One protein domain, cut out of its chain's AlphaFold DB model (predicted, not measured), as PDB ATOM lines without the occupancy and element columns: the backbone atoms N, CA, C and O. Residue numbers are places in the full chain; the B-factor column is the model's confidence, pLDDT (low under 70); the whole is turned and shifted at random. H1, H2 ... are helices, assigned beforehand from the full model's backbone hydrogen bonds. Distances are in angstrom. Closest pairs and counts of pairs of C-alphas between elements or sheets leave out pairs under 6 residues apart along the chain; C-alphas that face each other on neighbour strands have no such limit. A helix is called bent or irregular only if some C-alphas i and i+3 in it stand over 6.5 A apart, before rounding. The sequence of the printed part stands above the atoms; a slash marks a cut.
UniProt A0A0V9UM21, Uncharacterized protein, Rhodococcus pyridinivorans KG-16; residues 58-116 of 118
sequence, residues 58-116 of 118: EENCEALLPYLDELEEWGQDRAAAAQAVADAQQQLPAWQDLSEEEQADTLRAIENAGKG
ATOM      1  N   GLU A  58     192.295 307.434 350.651       93.38
ATOM      2  CA  GLU A  58     190.971 307.729 351.206       93.38
ATOM      3  C   GLU A  58     190.875 307.350 352.691       93.38
ATOM      4  O   GLU A  58     190.400 308.147 353.497       93.38
ATOM      5  N   GLU A  59     191.391 306.179 353.075       91.06
ATOM      6  CA  GLU A  59     191.379 305.728 354.473       91.06
ATOM      7  C   GLU A  59     192.248 306.612 355.372       91.06
ATOM      8  O   GLU A  59     191.864 306.927 356.500       91.06
ATOM      9  N   ASN A  60     193.411 307.046 354.878       91.69
ATOM     10  CA  ASN A  60     194.270 307.967 355.614       91.69
ATOM     11  C   ASN A  60     193.577 309.329 355.799       91.69
ATOM     12  O   ASN A  60     193.597 309.868 356.905       91.69
ATOM     13  N   CYS A  61     192.928 309.870 354.757       93.94
ATOM     14  CA  CYS A  61     192.146 311.108 354.851       93.94
ATOM     15  C   CYS A  61     191.045 310.993 355.919       93.94
ATOM     16  O   CYS A  61     190.961 311.841 356.806       93.94
ATOM     17  N   GLU A  62     190.235 309.931 355.881       93.81
ATOM     18  CA  GLU A  62     189.162 309.708 356.860       93.81
ATOM     19  C   GLU A  62     189.689 309.604 358.299       93.81
ATOM     20  O   GLU A  62     189.050 310.103 359.226       93.81
ATOM     21  N   ALA A  63     190.863 309.000 358.493       92.12
ATOM     22  CA  ALA A  63     191.495 308.904 359.805       92.12
ATOM     23  C   ALA A  63     192.042 310.256 360.307       92.12
ATOM     24  O   ALA A  63     191.992 310.531 361.507       92.12
ATOM     25  N   LEU A  64     192.566 311.098 359.409       92.69
ATOM     26  CA  LEU A  64     193.213 312.374 359.739       92.69
ATOM     27  C   LEU A  64     192.239 313.517 359.993       92.69
ATOM     28  O   LEU A  64     192.499 314.335 360.875       92.69
ATOM     29  N   LEU A  65     191.153 313.602 359.224       93.56
ATOM     30  CA  LEU A  65     190.234 314.741 359.280       93.56
ATOM     31  C   LEU A  65     189.715 315.032 360.701       93.56
ATOM     32  O   LEU A  65     189.889 316.168 361.140       93.56
ATOM     33  N   PRO A  66     189.201 314.051 361.477       92.56
ATOM     34  CA  PRO A  66     188.691 314.314 362.825       92.56
ATOM     35  C   PRO A  66     189.773 314.833 363.775       92.56
ATOM     36  O   PRO A  66     189.507 315.669 364.632       92.56
ATOM     37  N   TYR A  67     190.999 314.328 363.622       90.50
ATOM     38  CA  TYR A  67     192.131 314.730 364.446       90.50
ATOM     39  C   TYR A  67     192.565 316.166 364.139       90.50
ATOM     40  O   TYR A  67     192.764 316.964 365.050       90.50
ATOM     41  N   LEU A  68     192.685 316.514 362.856       93.06
ATOM     42  CA  LEU A  68     193.063 317.865 362.445       93.06
ATOM     43  C   LEU A  68     191.961 318.891 362.743       93.06
ATOM     44  O   LEU A  68     192.287 320.008 363.133       93.06
ATOM     45  N   ASP A  69     190.686 318.508 362.621       92.50
ATOM     46  CA  ASP A  69     189.544 319.345 363.007       92.50
ATOM     47  C   ASP A  69     189.581 319.685 364.507       92.50
ATOM     48  O   ASP A  69     189.406 320.844 364.881       92.50
ATOM     49  N   GLU A  70     189.866 318.702 365.368       92.69
ATOM     50  CA  GLU A  70     189.991 318.910 366.819       92.69
ATOM     51  C   GLU A  70     191.154 319.857 367.161       92.69
ATOM     52  O   GLU A  70     191.014 320.759 367.990       92.69
ATOM     53  N   LEU A  71     192.300 319.701 366.490       89.69
ATOM     54  CA  LEU A  71     193.446 320.591 366.681       89.69
ATOM     55  C   LEU A  71     193.158 322.024 366.218       89.69
ATOM     56  O   LEU A  71     193.552 322.980 366.894       89.69
ATOM     57  N   GLU A  72     192.464 322.183 365.094       91.44
ATOM     58  CA  GLU A  72     192.037 323.486 364.584       91.44
ATOM     59  C   GLU A  72     191.038 324.159 365.540       91.44
ATOM     60  O   GLU A  72     191.163 325.353 365.819       91.44
ATOM     61  N   GLU A  73     190.119 323.394 366.143       93.06
ATOM     62  CA  GLU A  73     189.203 323.884 367.183       93.06
ATOM     63  C   GLU A  73     189.955 324.384 368.431       93.06
ATOM     64  O   GLU A  73     189.560 325.375 369.053       93.06
ATOM     65  N   TRP A  74     191.088 323.764 368.771       92.31
ATOM     66  CA  TRP A  74     191.979 324.226 369.844       92.31
ATOM     67  C   TRP A  74     192.886 325.398 369.437       92.31
ATOM     68  O   TRP A  74     193.689 325.875 370.245       92.31
ATOM     69  N   GLY A  75     192.742 325.900 368.209       92.56
ATOM     70  CA  GLY A  75     193.464 327.054 367.686       92.56
ATOM     71  C   GLY A  75     194.835 326.729 367.097       92.56
ATOM     72  O   GLY A  75     195.653 327.643 366.952       92.56
ATOM     73  N   GLN A  76     195.125 325.463 366.775       93.25
ATOM     74  CA  GLN A  76     196.304 325.131 365.975       93.25
ATOM     75  C   GLN A  76     196.077 325.415 364.489       93.25
ATOM     76  O   GLN A  76     194.975 325.296 363.966       93.25
ATOM     77  N   ASP A  77     197.161 325.756 363.795       95.06
ATOM     78  CA  ASP A  77     197.156 325.816 362.338       95.06
ATOM     79  C   ASP A  77     197.097 324.396 361.761       95.06
ATOM     80  O   ASP A  77     197.958 323.560 362.046       95.06
ATOM     81  N   ARG A  78     196.074 324.131 360.945       93.88
ATOM     82  CA  ARG A  78     195.796 322.810 360.374       93.88
ATOM     83  C   ARG A  78     196.945 322.279 359.518       93.88
ATOM     84  O   ARG A  78     197.298 321.104 359.611       93.88
ATOM     85  N   ALA A  79     197.554 323.142 358.707       94.81
ATOM     86  CA  ALA A  79     198.655 322.760 357.830       94.81
ATOM     87  C   ALA A  79     199.918 322.427 358.639       94.81
ATOM     88  O   ALA A  79     200.587 321.431 358.363       94.81
ATOM     89  N   ALA A  80     200.218 323.209 359.679       94.31
ATOM     90  CA  ALA A  80     201.312 322.929 360.600       94.31
ATOM     91  C   ALA A  80     201.080 321.633 361.394       94.31
ATOM     92  O   ALA A  80     202.012 320.846 361.561       94.31
ATOM     93  N   ALA A  81     199.848 321.386 361.846       93.38
ATOM     94  CA  ALA A  81     199.473 320.144 362.516       93.38
ATOM     95  C   ALA A  81     199.650 318.931 361.593       93.38
ATOM     96  O   ALA A  81     200.285 317.950 361.979       93.38
ATOM     97  N   ALA A  82     199.176 319.016 360.350       94.25
ATOM     98  CA  ALA A  82     199.379 317.973 359.351       94.25
ATOM     99  C   ALA A  82     200.870 317.715 359.088       94.25
ATOM    100  O   ALA A  82     201.305 316.565 359.102       94.25
ATOM    101  N   GLN A  83     201.688 318.761 358.939       94.31
ATOM    102  CA  GLN A  83     203.133 318.593 358.771       94.31
ATOM    103  C   GLN A  83     203.769 317.865 359.964       94.31
ATOM    104  O   GLN A  83     204.580 316.960 359.770       94.31
ATOM    105  N   ALA A  84     203.365 318.199 361.192       93.12
ATOM    106  CA  ALA A  84     203.842 317.504 362.384       93.12
ATOM    107  C   ALA A  84     203.451 316.015 362.383       93.12
ATOM    108  O   ALA A  84     204.254 315.176 362.796       93.12
ATOM    109  N   VAL A  85     202.262 315.667 361.874       92.88
ATOM    110  CA  VAL A  85     201.856 314.264 361.689       92.88
ATOM    111  C   VAL A  85     202.724 313.572 360.639       92.88
ATOM    112  O   VAL A  85     203.187 312.463 360.891       92.88
ATOM    113  N   ALA A  86     203.012 314.213 359.502       94.00
ATOM    114  CA  ALA A  86     203.907 313.653 358.485       94.00
ATOM    115  C   ALA A  86     205.311 313.379 359.039       94.00
ATOM    116  O   ALA A  86     205.893 312.321 358.776       94.00
ATOM    117  N   ASP A  87     205.851 314.307 359.826       93.75
ATOM    118  CA  ASP A  87     207.169 314.170 360.441       93.75
ATOM    119  C   ASP A  87     207.179 313.076 361.519       93.75
ATOM    120  O   ASP A  87     208.150 312.322 361.628       93.75
ATOM    121  N   ALA A  88     206.110 312.964 362.312       91.88
ATOM    122  CA  ALA A  88     205.954 311.902 363.303       91.88
ATOM    123  C   ALA A  88     205.830 310.527 362.634       91.88
ATOM    124  O   ALA A  88     206.466 309.568 363.074       91.88
ATOM    125  N   GLN A  89     205.074 310.437 361.538       92.19
ATOM    126  CA  GLN A  89     204.818 309.178 360.852       92.19
ATOM    127  C   GLN A  89     206.088 308.591 360.237       92.19
ATOM    128  O   GLN A  89     206.352 307.403 360.400       92.19
ATOM    129  N   GLN A  90     206.935 309.432 359.641       91.31
ATOM    130  CA  GLN A  90     208.232 309.022 359.092       91.31
ATOM    131  C   GLN A  90     209.243 308.563 360.158       91.31
ATOM    132  O   GLN A  90     210.230 307.904 359.835       91.31
ATOM    133  N   GLN A  91     209.025 308.903 361.432       91.50
ATOM    134  CA  GLN A  91     209.876 308.463 362.543       91.50
ATOM    135  C   GLN A  91     209.446 307.112 363.127       91.50
ATOM    136  O   GLN A  91     210.194 306.520 363.914       91.50
ATOM    137  N   LEU A  92     208.263 306.604 362.768       88.19
ATOM    138  CA  LEU A  92     207.788 305.320 363.266       88.19
ATOM    139  C   LEU A  92     208.570 304.166 362.623       88.19
ATOM    140  O   LEU A  92     208.725 304.139 361.406       88.19
ATOM    141  N   PRO A  93     208.989 303.142 363.389       89.19
ATOM    142  CA  PRO A  93     209.624 301.955 362.812       89.19
ATOM    143  C   PRO A  93     208.758 301.264 361.750       89.19
ATOM    144  O   PRO A  93     209.286 300.819 360.736       89.19
ATOM    145  N   ALA A  94     207.436 301.245 361.959       88.31
ATOM    146  CA  ALA A  94     206.464 300.663 361.034       88.31
ATOM    147  C   ALA A  94     206.374 301.406 359.689       88.31
ATOM    148  O   ALA A  94     205.903 300.830 358.716       88.31
ATOM    149  N   TRP A  95     206.861 302.652 359.600       90.25
ATOM    150  CA  TRP A  95     206.950 303.389 358.336       90.25
ATOM    151  C   TRP A  95     207.778 302.635 357.296       90.25
ATOM    152  O   TRP A  95     207.417 302.577 356.126       90.25
ATOM    153  N   GLN A  96     208.861 301.998 357.747       91.69
ATOM    154  CA  GLN A  96     209.769 301.244 356.886       91.69
ATOM    155  C   GLN A  96     209.166 299.922 356.397       91.69
ATOM    156  O   GLN A  96     209.689 299.341 355.448       91.69
ATOM    157  N   ASP A  97     208.095 299.455 357.043       93.06
ATOM    158  CA  ASP A  97     207.379 298.237 356.666       93.06
ATOM    159  C   ASP A  97     206.285 298.511 355.617       93.06
ATOM    160  O   ASP A  97     205.786 297.570 354.999       93.06
ATOM    161  N   LEU A  98     205.933 299.784 355.389       91.50
ATOM    162  CA  LEU A  98     205.016 300.206 354.331       91.50
ATOM    163  C   LEU A  98     205.697 300.156 352.961       91.50
ATOM    164  O   LEU A  98     206.880 300.481 352.820       91.50
ATOM    165  N   SER A  99     204.928 299.818 351.930       95.00
ATOM    166  CA  SER A  99     205.367 299.949 350.541       95.00
ATOM    167  C   SER A  99     205.572 301.417 350.142       95.00
ATOM    168  O   SER A  99     205.004 302.326 350.742       95.00
ATOM    169  N   GLU A 100     206.361 301.668 349.093       94.50
ATOM    170  CA  GLU A 100     206.572 303.032 348.574       94.50
ATOM    171  C   GLU A 100     205.252 303.712 348.162       94.50
ATOM    172  O   GLU A 100     205.108 304.922 348.321       94.50
ATOM    173  N   GLU A 101     204.283 302.934 347.667       92.94
ATOM    174  CA  GLU A 101     202.946 303.420 347.306       92.94
ATOM    175  C   GLU A 101     202.155 303.845 348.549       92.94
ATOM    176  O   GLU A 101     201.666 304.969 348.600       92.94
ATOM    177  N   GLU A 102     202.120 303.011 349.593       94.25
ATOM    178  CA  GLU A 102     201.452 303.336 350.862       94.25
ATOM    179  C   GLU A 102     202.102 304.533 351.565       94.25
ATOM    180  O   GLU A 102     201.408 305.377 352.135       94.25
ATOM    181  N   GLN A 103     203.430 304.652 351.504       94.44
ATOM    182  CA  GLN A 103     204.145 305.817 352.025       94.44
ATOM    183  C   GLN A 103     203.751 307.090 351.268       94.44
ATOM    184  O   GLN A 103     203.429 308.109 351.887       94.44
ATOM    185  N   ALA A 104     203.737 307.040 349.933       95.12
ATOM    186  CA  ALA A 104     203.350 308.175 349.105       95.12
ATOM    187  C   ALA A 104     201.889 308.584 349.339       95.12
ATOM    188  O   ALA A 104     201.605 309.771 349.506       95.12
ATOM    189  N   ASP A 105     200.972 307.618 349.411       95.19
ATOM    190  CA  ASP A 105     199.558 307.876 349.685       95.19
ATOM    191  C   ASP A 105     199.327 308.421 351.090       95.19
ATOM    192  O   ASP A 105     198.510 309.325 351.262       95.19
ATOM    193  N   THR A 106     200.080 307.943 352.080       94.94
ATOM    194  CA  THR A 106     200.011 308.464 353.448       94.94
ATOM    195  C   THR A 106     200.463 309.920 353.509       94.94
ATOM    196  O   THR A 106     199.740 310.755 354.045       94.94
ATOM    197  N   LEU A 107     201.615 310.263 352.921       96.19
ATOM    198  CA  LEU A 107     202.091 311.653 352.905       96.19
ATOM    199  C   LEU A 107     201.149 312.570 352.119       96.19
ATOM    200  O   LEU A 107     200.850 313.673 352.572       96.19
ATOM    201  N   ARG A 108     200.638 312.098 350.976       96.38
ATOM    202  CA  ARG A 108     199.670 312.840 350.161       96.38
ATOM    203  C   ARG A 108     198.368 313.095 350.919       96.38
ATOM    204  O   ARG A 108     197.841 314.202 350.855       96.38
ATOM    205  N   ALA A 109     197.860 312.096 351.638       96.06
ATOM    206  CA  ALA A 109     196.665 312.240 352.463       96.06
ATOM    207  C   ALA A 109     196.887 313.236 353.605       96.06
ATOM    208  O   ALA A 109     196.044 314.098 353.817       96.06
ATOM    209  N   ILE A 110     198.034 313.184 354.290       95.44
ATOM    210  CA  ILE A 110     198.381 314.155 355.337       95.44
ATOM    211  C   ILE A 110     198.430 315.578 354.776       95.44
ATOM    212  O   ILE A 110     197.814 316.482 355.340       95.44
ATOM    213  N   GLU A 111     199.110 315.781 353.648       96.31
ATOM    214  CA  GLU A 111     199.217 317.096 353.017       96.31
ATOM    215  C   GLU A 111     197.843 317.650 352.614       96.31
ATOM    216  O   GLU A 111     197.520 318.800 352.923       96.31
ATOM    217  N   ASN A 112     197.012 316.838 351.958       96.94
ATOM    218  CA  ASN A 112     195.684 317.260 351.519       96.94
ATOM    219  C   ASN A 112     194.730 317.461 352.701       96.94
ATOM    220  O   ASN A 112     193.978 318.434 352.713       96.94
ATOM    221  N   ALA A 113     194.810 316.627 353.740       95.25
ATOM    222  CA  ALA A 113     194.030 316.806 354.960       95.25
ATOM    223  C   ALA A 113     194.390 318.135 355.641       95.25
ATOM    224  O   ALA A 113     193.493 318.863 356.064       95.25
ATOM    225  N   GLY A 114     195.676 318.503 355.665       94.94
ATOM    226  CA  GLY A 114     196.158 319.792 356.169       94.94
ATOM    227  C   GLY A 114     195.655 321.009 355.388       94.94
ATOM    228  O   GLY A 114     195.518 322.088 355.960       94.94
ATOM    229  N   LYS A 115     195.344 320.839 354.098       94.88
ATOM    230  CA  LYS A 115     194.777 321.882 353.225       94.88
ATOM    231  C   LYS A 115     193.244 321.904 353.200       94.88
ATOM    232  O   LYS A 115     192.675 322.837 352.638       94.88
ATOM    233  N   GLY A 116     192.581 320.895 353.771       92.25
ATOM    234  CA  GLY A 116     191.137 320.690 353.606       92.25
ATOM    235  C   GLY A 116     190.750 320.230 352.193       92.25
ATOM    236  O   GLY A 116     189.684 320.587 351.700       92.25
TER     237      GLY A 116
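Overview. This is residues 58 to 116 of the 118 residues of an uncharacterized protein of Rhodococcus pyridinivorans KG-16 (UniProt A0A0V9UM21). What does the model look like? Two helices, H4 and H2, lie side by side and run opposite ways, and a third, H1, packs slantwise on H4 and meets H2 with residues 68 to 72, close to the link between H1 and H2. The centres of these three make a triangle, and the short H3 sits at the far end of the pair, where the chain turns from H2 back into H4. What are its make-up and size? The printed part has 59 residues with four named helices in the order H1, H2, H3, H4 and no named strand, and its class is all helix. It is compact, with a radius of gyration of the C-alphas of 11.3 A, and elongated, spanning 34 by 21 by 14 A.

Along the chain. Where are the longest helices? H4 is residues 100 to 115, 22.7 A from first to last C-alpha, ending at C-alpha 115 (194.777, 321.882, 353.225). H1 is residues 58 to 73, 22.8 A long, beginning at C-alpha 58 (190.971, 307.729, 351.206). Is H1 even along its length? It is irregular, but only just: C-alphas 63 and 66 are 6.8 A apart, and it has a kink of 29 degrees near residue 66. Where are the others? H2 is residues 78 to 91, 20.2 A long, beginning at C-alpha 78 (195.796, 322.810, 360.374), and H3 is residues 93 to 97, 7.5 A long.

Arrangement. What touches H4? H2 touches it at a shallow tilt of 22 degrees, opposite ways, with the closest C-alphas, those of Ala 79 and Gly 114, 4.2 A apart. H1 touches it the same way at a shallow tilt of 33 degrees, only just short of steep, with the closest C-alphas, those of Cys 61 and Ala 109, 5.2 A apart. How do H1 and H2 stand? They touch at a steep tilt of 54 degrees, opposite ways, through residues 68 to 72 of H1 and 78 to 82 of H2 alone; the closest C-alphas, those of Glu 72 and Arg 78, are 5.7 A apart. Where is H3? It is close to H4 but not clearly touching, with the closest C-alphas, those of Trp 95 and Gln 103, 7.3 A apart, and it is apart from H1. What do the backbones show? In H4 every O i to N i+4 pair is within hydrogen-bond range, against 10 of 12 in H1, 9 of 10 in H2 and 0 of 1 in H3, where 2 of 2 O i to N i+3 pairs are within range.

Size, cuts and confidence. How far does it reach? The two C-alphas farthest apart, those of Gly 75 and Ser 99, are 34.2 A apart. Are there cuts or long links? The printed part has no cut, and the links H1 to H2, H2 to H3 and H3 to H4 are tight. How confident is the model? The mean pLDDT of the printed part is 93.2, and no printed residue is under 70.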